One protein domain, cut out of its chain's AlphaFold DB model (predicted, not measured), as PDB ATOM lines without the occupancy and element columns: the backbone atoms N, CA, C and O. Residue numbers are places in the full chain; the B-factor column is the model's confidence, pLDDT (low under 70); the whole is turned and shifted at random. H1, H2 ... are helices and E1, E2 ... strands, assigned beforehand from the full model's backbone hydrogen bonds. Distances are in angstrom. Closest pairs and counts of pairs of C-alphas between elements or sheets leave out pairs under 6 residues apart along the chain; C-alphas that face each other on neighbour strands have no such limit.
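This is residues 3 to 72 of the 128 residues of an uncharacterized protein of mine drainage metagenome (UniProt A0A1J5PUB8). There is little regular structure: a small two-stranded hairpin, E1 and E2, and one helix, H1, which is near E1 and apart from E2, are set among long stretches of loop. Residues 26 to 55 form a long loop that reaches one end of the longest axis at Ala 37. The printed part has 70 residues, with H1, E1 and E2 in that order along the chain; the class is mixed, helices and strands, with only 22 residues in named elements. It is compact, radius of gyration of the C-alphas 12.1 A, yet elongated, spanning 40 by 25 by 19 A.

E1, residues 56 to 59, and E2, residues 66 to 71, form an antiparallel hairpin at 161 degrees; N 58 and O 67 are 2.9 A apart, within hydrogen-bond range. H1, residues 14 to 25, is near E1 and apart from E2. In H1 every O i to N i+4 pair is within hydrogen-bond range.

E2 measures 16.6 A, E1 10.0 A and H1 15.9 A. C-alpha 14 begins H1 at (20.846, 43.563, 77.839); C-alpha 71 ends E2 at (22.561, 39.072, 65.911).

The C-alphas farthest apart, of Ala 37 and His 72, are 41.3 A apart. The link from H1 to E1 is long. The printed part has no cut, and no printed residue is under 70 in pLDDT.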
ATOM      1  N   VAL A   3      33.393  40.166  78.486       98.56
ATOM      2  CA  VAL A   3      32.144  40.330  77.748       98.56
ATOM      3  C   VAL A   3      31.729  41.787  77.870       98.56
ATOM      4  O   VAL A   3      31.610  42.305  78.983       98.56
ATOM      5  N   GLU A   4      31.519  42.434  76.735       98.50
ATOM      6  CA  GLU A   4      31.127  43.837  76.650       98.50
ATOM      7  C   GLU A   4      29.846  43.939  75.820       98.50
ATOM      8  O   GLU A   4      29.786  43.401  74.717       98.50
ATOM      9  N   ILE A   5      28.831  44.595  76.375       98.50
ATOM     10  CA  ILE A   5      27.513  44.825  75.771       98.50
ATOM     11  C   ILE A   5      27.324  46.350  75.680       98.50
ATOM     12  O   ILE A   5      27.662  47.042  76.653       98.50
ATOM     13  N   PRO A   6      26.873  46.901  74.538       98.00
ATOM     14  CA  PRO A   6      26.806  48.347  74.360       98.00
ATOM     15  C   PRO A   6      25.672  49.011  75.141       98.00
ATOM     16  O   PRO A   6      25.826  50.151  75.575       98.00
ATOM     17  N   GLU A   7      24.563  48.316  75.370       98.31
ATOM     18  CA  GLU A   7      23.436  48.831  76.143       98.31
ATOM     19  C   GLU A   7      23.725  48.871  77.649       98.31
ATOM     20  O   GLU A   7      24.561  48.116  78.165       98.31
ATOM     21  N   ALA A   8      23.005  49.730  78.381       98.25
ATOM     22  CA  ALA A   8      22.992  49.671  79.840       98.25
ATOM     23  C   ALA A   8      22.322  48.374  80.326       98.25
ATOM     24  O   ALA A   8      21.571  47.728  79.599       98.25
ATOM     25  N   LEU A   9      22.581  47.977  81.574       97.38
ATOM     26  CA  LEU A   9      22.081  46.714  82.135       97.38
ATOM     27  C   LEU A   9      20.544  46.614  82.079       97.38
ATOM     28  O   LEU A   9      19.988  45.539  81.853       97.38
ATOM     29  N   GLU A  10      19.885  47.736  82.334       97.50
ATOM     30  CA  GLU A  10      18.440  47.920  82.408       97.50
ATOM     31  C   GLU A  10      17.758  48.110  81.045       97.50
ATOM     32  O   GLU A  10      16.528  48.067  80.969       97.50
ATOM     33  N   ASP A  11      18.535  48.293  79.978       97.62
ATOM     34  CA  ASP A  11      18.005  48.603  78.657       97.62
ATOM     35  C   ASP A  11      17.633  47.326  77.895       97.62
ATOM     36  O   ASP A  11      18.429  46.399  77.718       97.62
ATOM     37  N   GLY A  12      16.392  47.289  77.401       94.81
ATOM     38  CA  GLY A  12      15.894  46.218  76.541       94.81
ATOM     39  C   GLY A  12      16.119  44.824  77.134       94.81
ATOM     40  O   GLY A  12      15.573  44.476  78.181       94.81
ATOM     41  N   THR A  13      16.902  44.003  76.434       95.88
ATOM     42  CA  THR A  13      17.244  42.632  76.844       95.88
ATOM     43  C   THR A  13      18.683  42.489  77.342       95.88
ATOM     44  O   THR A  13      19.132  41.367  77.573       95.88
ATOM     45  N   ALA A  14      19.421  43.586  77.520       97.25
ATOM     46  CA  ALA A  14      20.846  43.563  77.839       97.25
ATOM     47  C   ALA A  14      21.157  42.705  79.072       97.25
ATOM     48  O   ALA A  14      21.992  41.800  79.008       97.25
ATOM     49  N   GLY A  15      20.432  42.910  80.175       97.50
ATOM     50  CA  GLY A  15      20.650  42.156  81.409       97.50
ATOM     51  C   GLY A  15      20.428  40.648  81.280       97.50
ATOM     52  O   GLY A  15      21.214  39.866  81.821       97.50
ATOM     53  N   VAL A  16      19.405  40.209  80.538       97.25
ATOM     54  CA  VAL A  16      19.165  38.770  80.324       97.25
ATOM     55  C   VAL A  16      20.206  38.165  79.382       97.25
ATOM     56  O   VAL A  16      20.706  37.072  79.653       97.25
ATOM     57  N   THR A  17      20.616  38.897  78.343       97.06
ATOM     58  CA  THR A  17      21.705  38.491  77.445       97.06
ATOM     59  C   THR A  17      23.021  38.343  78.213       97.06
ATOM     60  O   THR A  17      23.695  37.315  78.108       97.06
ATOM     61  N   GLY A  18      23.369  39.315  79.058       97.69
ATOM     62  CA  GLY A  18      24.571  39.265  79.888       97.69
ATOM     63  C   GLY A  18      24.538  38.159  80.949       97.69
ATOM     64  O   GLY A  18      25.578  37.562  81.245       97.69
ATOM     65  N   ALA A  19      23.363  37.799  81.477       97.56
ATOM     66  CA  ALA A  19      23.212  36.651  82.373       97.56
ATOM     67  C   ALA A  19      23.521  35.319  81.664       97.56
ATOM     68  O   ALA A  19      24.253  34.485  82.205       97.56
ATOM     69  N   VAL A  20      23.043  35.133  80.429       97.50
ATOM     70  CA  VAL A  20      23.378  33.955  79.608       97.50
ATOM     71  C   VAL A  20      24.869  33.937  79.264       97.50
ATOM     72  O   VAL A  20      25.537  32.916  79.445       97.50
ATOM     73  N   ALA A  21      25.433  35.077  78.857       97.56
ATOM     74  CA  ALA A  21      26.865  35.193  78.590       97.56
ATOM     75  C   ALA A  21      27.711  34.875  79.837       97.56
ATOM     76  O   ALA A  21      28.758  34.228  79.732       97.56
ATOM     77  N   THR A  22      27.240  35.262  81.027       97.75
ATOM     78  CA  THR A  22      27.858  34.897  82.312       97.75
ATOM     79  C   THR A  22      27.858  33.390  82.513       97.75
ATOM     80  O   THR A  22      28.897  32.832  82.859       97.75
ATOM     81  N   LEU A  23      26.725  32.721  82.283       97.44
ATOM     82  CA  LEU A  23      26.605  31.272  82.455       97.44
ATOM     83  C   LEU A  23      27.580  30.509  81.548       97.44
ATOM     84  O   LEU A  23      28.238  29.576  82.000       97.44
ATOM     85  N   ILE A  24      27.702  30.929  80.288       96.81
ATOM     86  CA  ILE A  24      28.539  30.253  79.287       96.81
ATOM     87  C   ILE A  24      30.025  30.541  79.516       96.81
ATOM     88  O   ILE A  24      30.866  29.645  79.474       96.81
ATOM     89  N   THR A  25      30.377  31.808  79.737       96.62
ATOM     90  CA  THR A  25      31.784  32.237  79.732       96.62
ATOM     91  C   THR A  25      32.392  32.346  81.127       96.62
ATOM     92  O   THR A  25      33.614  32.482  81.262       96.62
ATOM     93  N   GLY A  26      31.559  32.374  82.168       96.81
ATOM     94  CA  GLY A  26      31.920  32.730  83.535       96.81
ATOM     95  C   GLY A  26      32.283  34.205  83.712       96.81
ATOM     96  O   GLY A  26      32.860  34.548  84.733       96.81
ATOM     97  N   ALA A  27      32.104  35.080  82.722       98.19
ATOM     98  CA  ALA A  27      32.376  36.509  82.868       98.19
ATOM     99  C   ALA A  27      31.285  37.163  83.721       98.19
ATOM    100  O   ALA A  27      30.127  37.124  83.339       98.19
ATOM    101  N   ALA A  28      31.637  37.727  84.874       98.06
ATOM    102  CA  ALA A  28      30.668  38.255  85.826       98.06
ATOM    103  C   ALA A  28      30.967  39.718  86.175       98.06
ATOM    104  O   ALA A  28      32.086  40.198  85.991       98.06
ATOM    105  N   GLY A  29      29.967  40.415  86.718       96.75
ATOM    106  CA  GLY A  29      30.143  41.741  87.317       96.75
ATOM    107  C   GLY A  29      30.844  41.683  88.685       96.75
ATOM    108  O   GLY A  29      31.577  40.738  88.995       96.75
ATOM    109  N   ALA A  30      30.565  42.660  89.550       95.62
ATOM    110  CA  ALA A  30      31.229  42.823  90.852       95.62
ATOM    111  C   ALA A  30      31.068  41.620  91.813       95.62
ATOM    112  O   ALA A  30      31.934  41.352  92.655       95.62
ATOM    113  N   GLY A  31      29.974  40.862  91.674       94.44
ATOM    114  CA  GLY A  31      29.704  39.640  92.440       94.44
ATOM    115  C   GLY A  31      30.506  38.412  91.991       94.44
ATOM    116  O   GLY A  31      30.411  37.361  92.619       94.44
ATOM    117  N   GLY A  32      31.300  38.523  90.924       96.25
ATOM    118  CA  GLY A  32      32.039  37.405  90.351       96.25
ATOM    119  C   GLY A  32      33.103  36.806  91.272       96.25
ATOM    120  O   GLY A  32      33.594  37.442  92.220       96.25
ATOM    121  N   PHE A  33      33.503  35.574  90.935       96.81
ATOM    122  CA  PHE A  33      34.582  34.855  91.606       96.81
ATOM    123  C   PHE A  33      35.866  35.694  91.618       96.81
ATOM    124  O   PHE A  33      36.349  36.118  90.569       96.81
ATOM    125  N   LYS A  34      36.425  35.920  92.813       96.62
ATOM    126  CA  LYS A  34      37.636  36.737  93.021       96.62
ATOM    127  C   LYS A  34      38.911  36.088  92.479       96.62
ATOM    128  O   LYS A  34      39.938  36.755  92.390       96.62
ATOM    129  N   GLY A  35      38.853  34.803  92.141       95.88
ATOM    130  CA  GLY A  35      40.032  34.022  91.804       95.88
ATOM    131  C   GLY A  35      40.675  33.357  93.020       95.88
ATOM    132  O   GLY A  35      40.214  33.491  94.155       95.88
ATOM    133  N   LEU A  36      41.770  32.645  92.765       97.31
ATOM    134  CA  LEU A  36      42.613  31.986  93.765       97.31
ATOM    135  C   LEU A  36      44.020  32.562  93.668       97.31
ATOM    136  O   LEU A  36      44.617  32.525  92.594       97.31
ATOM    137  N   ALA A  37      44.540  33.103  94.773       95.75
ATOM    138  CA  ALA A  37      45.880  33.698  94.836       95.75
ATOM    139  C   ALA A  37      46.170  34.686  93.678       95.75
ATOM    140  O   ALA A  37      47.227  34.646  93.053       95.75
ATOM    141  N   GLY A  38      45.189  35.539  93.350       89.38
ATOM    142  CA  GLY A  38      45.293  36.533  92.274       89.38
ATOM    143  C   GLY A  38      45.119  35.986  90.852       89.38
ATOM    144  O   GLY A  38      45.291  36.730  89.892       89.38
ATOM    145  N   ARG A  39      44.771  34.705  90.686       93.25
ATOM    146  CA  ARG A  39      44.589  34.051  89.379       93.25
ATOM    147  C   ARG A  39      43.138  33.655  89.141       93.25
ATOM    148  O   ARG A  39      42.393  33.417  90.084       93.25
ATOM    149  N   TYR A  40      42.758  33.522  87.869       93.75
ATOM    150  CA  TYR A  40      41.445  33.011  87.444       93.75
ATOM    151  C   TYR A  40      40.239  33.839  87.925       93.75
ATOM    152  O   TYR A  40      39.134  33.308  88.037       93.75
ATOM    153  N   SER A  41      40.436  35.134  88.208       96.31
ATOM    154  CA  SER A  41      39.325  36.033  88.537       96.31
ATOM    155  C   SER A  41      38.298  36.051  87.408       96.31
ATOM    156  O   SER A  41      38.644  36.072  86.225       96.31
ATOM    157  N   ARG A  42      37.026  36.033  87.799       97.31
ATOM    158  CA  ARG A  42      35.863  36.160  86.915       97.31
ATOM    159  C   ARG A  42      35.086  37.450  87.119       97.31
ATOM    160  O   ARG A  42      34.167  37.735  86.357       97.31
ATOM    161  N   ARG A  43      35.438  38.180  88.169       97.31
ATOM    162  CA  ARG A  43      34.853  39.456  88.548       97.31
ATOM    163  C   ARG A  43      35.251  40.557  87.570       97.31
ATOM    164  O   ARG A  43      36.377  40.553  87.081       97.31
ATOM    165  N   ASP A  44      34.333  41.493  87.351       97.31
ATOM    166  CA  ASP A  44      34.506  42.691  86.517       97.31
ATOM    167  C   ASP A  44      34.843  42.374  85.047       97.31
ATOM    168  O   ASP A  44      35.466  43.168  84.333       97.31
ATOM    169  N   LEU A  45      34.411  41.192  84.593       98.50
ATOM    170  CA  LEU A  45      34.561  40.705  83.224       98.50
ATOM    171  C   LEU A  45      33.267  40.778  82.411       98.50
ATOM    172  O   LEU A  45      33.306  40.447  81.236       98.50
ATOM    173  N   LEU A  46      32.144  41.185  82.997       98.62
ATOM    174  CA  LEU A  46      30.935  41.555  82.262       98.62
ATOM    175  C   LEU A  46      30.731  43.062  82.391       98.62
ATOM    176  O   LEU A  46      30.672  43.573  83.512       98.62
ATOM    177  N   ARG A  47      30.639  43.758  81.259       98.38
ATOM    178  CA  ARG A  47      30.496  45.213  81.196       98.38
ATOM    179  C   ARG A  47      29.335  45.590  80.287       98.38
ATOM    180  O   ARG A  47      29.198  45.035  79.202       98.38
ATOM    181  N   TYR A  48      28.549  46.546  80.754       98.44
ATOM    182  CA  TYR A  48      27.436  47.173  80.044       98.44
ATOM    183  C   TYR A  48      27.814  48.618  79.701       98.44
ATOM    184  O   TYR A  48      28.744  49.160  80.308       98.44
ATOM    185  N   GLY A  49      27.107  49.246  78.762       98.00
ATOM    186  CA  GLY A  49      27.395  50.619  78.337       98.00
ATOM    187  C   GLY A  49      28.735  50.761  77.606       98.00
ATOM    188  O   GLY A  49      29.374  51.812  77.682       98.00
ATOM    189  N   ALA A  50      29.231  49.687  76.991       97.06
ATOM    190  CA  ALA A  50      30.541  49.669  76.350       97.06
ATOM    191  C   ALA A  50      30.500  50.263  74.930       97.06
ATOM    192  O   ALA A  50      29.515  50.148  74.210       97.06
ATOM    193  N   ALA A  51      31.605  50.855  74.476       96.12
ATOM    194  CA  ALA A  51      31.725  51.324  73.095       96.12
ATOM    195  C   ALA A  51      31.987  50.139  72.142       96.12
ATOM    196  O   ALA A  51      33.133  49.866  71.777       96.12
ATOM    197  N   VAL A  52      30.928  49.413  71.776       95.62
ATOM    198  CA  VAL A  52      30.960  48.245  70.881       95.62
ATOM    199  C   VAL A  52      30.171  48.554  69.607       95.62
ATOM    200  O   VAL A  52      29.067  49.083  69.668       95.62
ATOM    201  N   ALA A  53      30.744  48.237  68.442       93.69
ATOM    202  CA  ALA A  53      30.095  48.386  67.137       93.69
ATOM    203  C   ALA A  53      29.418  47.067  66.712       93.69
ATOM    204  O   ALA A  53      29.839  46.422  65.756       93.69
ATOM    205  N   GLY A  54      28.423  46.643  67.492       95.62
ATOM    206  CA  GLY A  54      27.695  45.374  67.392       95.62
ATOM    207  C   GLY A  54      27.007  45.069  68.725       95.62
ATOM    208  O   GLY A  54      27.125  45.863  69.652       95.62
ATOM    209  N   ASP A  55      26.349  43.924  68.856       97.00
ATOM    210  CA  ASP A  55      25.526  43.608  70.039       97.00
ATOM    211  C   ASP A  55      26.345  43.071  71.224       97.00
ATOM    212  O   ASP A  55      25.927  43.136  72.380       97.00
ATOM    213  N   MET A  56      27.519  42.491  70.960       97.88
ATOM    214  CA  MET A  56      28.394  41.961  72.007       97.88
ATOM    215  C   MET A  56      29.835  41.862  71.524       97.88
ATOM    216  O   MET A  56      30.089  41.402  70.417       97.88
ATOM    217  N   ARG A  57      30.806  42.187  72.378       98.25
ATOM    218  CA  ARG A  57      32.220  41.870  72.151       98.25
ATOM    219  C   ARG A  57      32.715  40.849  73.161       98.25
ATOM    220  O   ARG A  57      32.529  40.999  74.368       98.25
ATOM    221  N   LEU A  58      33.387  39.817  72.659       97.94
ATOM    222  CA  LEU A  58      34.031  38.783  73.458       97.94
ATOM    223  C   LEU A  58      35.543  38.899  73.311       97.94
ATOM    224  O   LEU A  58      36.076  38.677  72.227       97.94
ATOM    225  N   THR A  59      36.243  39.174  74.409       97.94
ATOM    226  CA  THR A  59      37.706  39.295  74.424       97.94
ATOM    227  C   THR A  59      38.326  38.199  75.282       97.94
ATOM    228  O   THR A  59      37.992  37.998  76.457       97.94
ATOM    229  N   ARG A  60      39.268  37.446  74.717       96.81
ATOM    230  CA  ARG A  60      40.070  36.484  75.470       96.81
ATOM    231  C   ARG A  60      41.019  37.220  76.414       96.81
ATOM    232  O   ARG A  60      41.833  38.022  75.983       96.81
ATOM    233  N   ILE A  61      40.959  36.897  77.703       95.31
ATOM    234  CA  ILE A  61      41.783  37.565  78.730       95.31
ATOM    235  C   ILE A  61      43.242  37.093  78.750       95.31
ATOM    236  O   ILE A  61      44.082  37.741  79.357       95.31
ATOM    237  N   ASP A  62      43.539  35.954  78.125       94.38
ATOM    238  CA  ASP A  62      44.886  35.381  78.066       94.38
ATOM    239  C   ASP A  62      45.710  35.914  76.886       94.38
ATOM    240  O   ASP A  62      46.931  35.980  76.966       94.38
ATOM    241  N   SER A  63      45.042  36.283  75.793       96.31
ATOM    242  CA  SER A  63      45.664  36.613  74.506       96.31
ATOM    243  C   SER A  63      45.222  37.956  73.934       96.31
ATOM    244  O   SER A  63      45.809  38.414  72.962       96.31
ATOM    245  N   GLY A  64      44.169  38.573  74.473       96.25
ATOM    246  CA  GLY A  64      43.599  39.820  73.957       96.25
ATOM    247  C   GLY A  64      42.833  39.680  72.639       96.25
ATOM    248  O   GLY A  64      42.231  40.650  72.193       96.25
ATOM    249  N   ARG A  65      42.809  38.491  72.018       97.19
ATOM    250  CA  ARG A  65      42.028  38.242  70.798       97.19
ATOM    251  C   ARG A  65      40.548  38.478  71.073       97.19
ATOM    252  O   ARG A  65      40.021  37.929  72.046       97.19
ATOM    253  N   ALA A  66      39.899  39.242  70.208       96.75
ATOM    254  CA  ALA A  66      38.501  39.604  70.346       96.75
ATOM    255  C   ALA A  66      37.700  39.242  69.095       96.75
ATOM    256  O   ALA A  66      38.274  39.040  68.030       96.75
ATOM    257  N   ALA A  67      36.386  39.146  69.265       96.75
ATOM    258  CA  ALA A  67      35.414  39.135  68.183       96.75
ATOM    259  C   ALA A  67      34.193  39.942  68.631       96.75
ATOM    260  O   ALA A  67      33.751  39.813  69.780       96.75
ATOM    261  N   THR A  68      33.669  40.767  67.735       98.06
ATOM    262  CA  THR A  68      32.409  41.490  67.920       98.06
ATOM    263  C   THR A  68      31.317  40.756  67.158       98.06
ATOM    264  O   THR A  68      31.521  40.394  66.002       98.06
ATOM    265  N   LEU A  69      30.185  40.499  67.804       96.69
ATOM    266  CA  LEU A  69      29.055  39.761  67.254       96.69
ATOM    267  C   LEU A  69      27.875  40.705  67.031       96.69
ATOM    268  O   LEU A  69      27.617  41.564  67.873       96.69
ATOM    269  N   SER A  70      27.146  40.500  65.937       97.50
ATOM    270  CA  SER A  70      25.818  41.087  65.715       97.50
ATOM    271  C   SER A  70      24.816  39.978  65.403       97.50
ATOM    272  O   SER A  70      25.141  39.040  64.670       97.50
ATOM    273  N   TYR A  71      23.626  40.061  65.986       96.31
ATOM    274  CA  TYR A  71      22.561  39.072  65.911       96.31
ATOM    275  C   TYR A  71      21.409  39.577  65.040       96.31
ATOM    276  O   TYR A  71      20.803  40.609  65.310       96.31
ATOM    277  N   HIS A  72      21.068  38.795  64.018       97.00
ATOM    278  CA  HIS A  72      20.122  39.180  62.976       97.00
ATOM    279  C   HIS A  72      18.890  38.271  62.970       97.00
ATOM    280  O   HIS A  72      18.689  37.460  62.066       97.00
TER     281      HIS A  72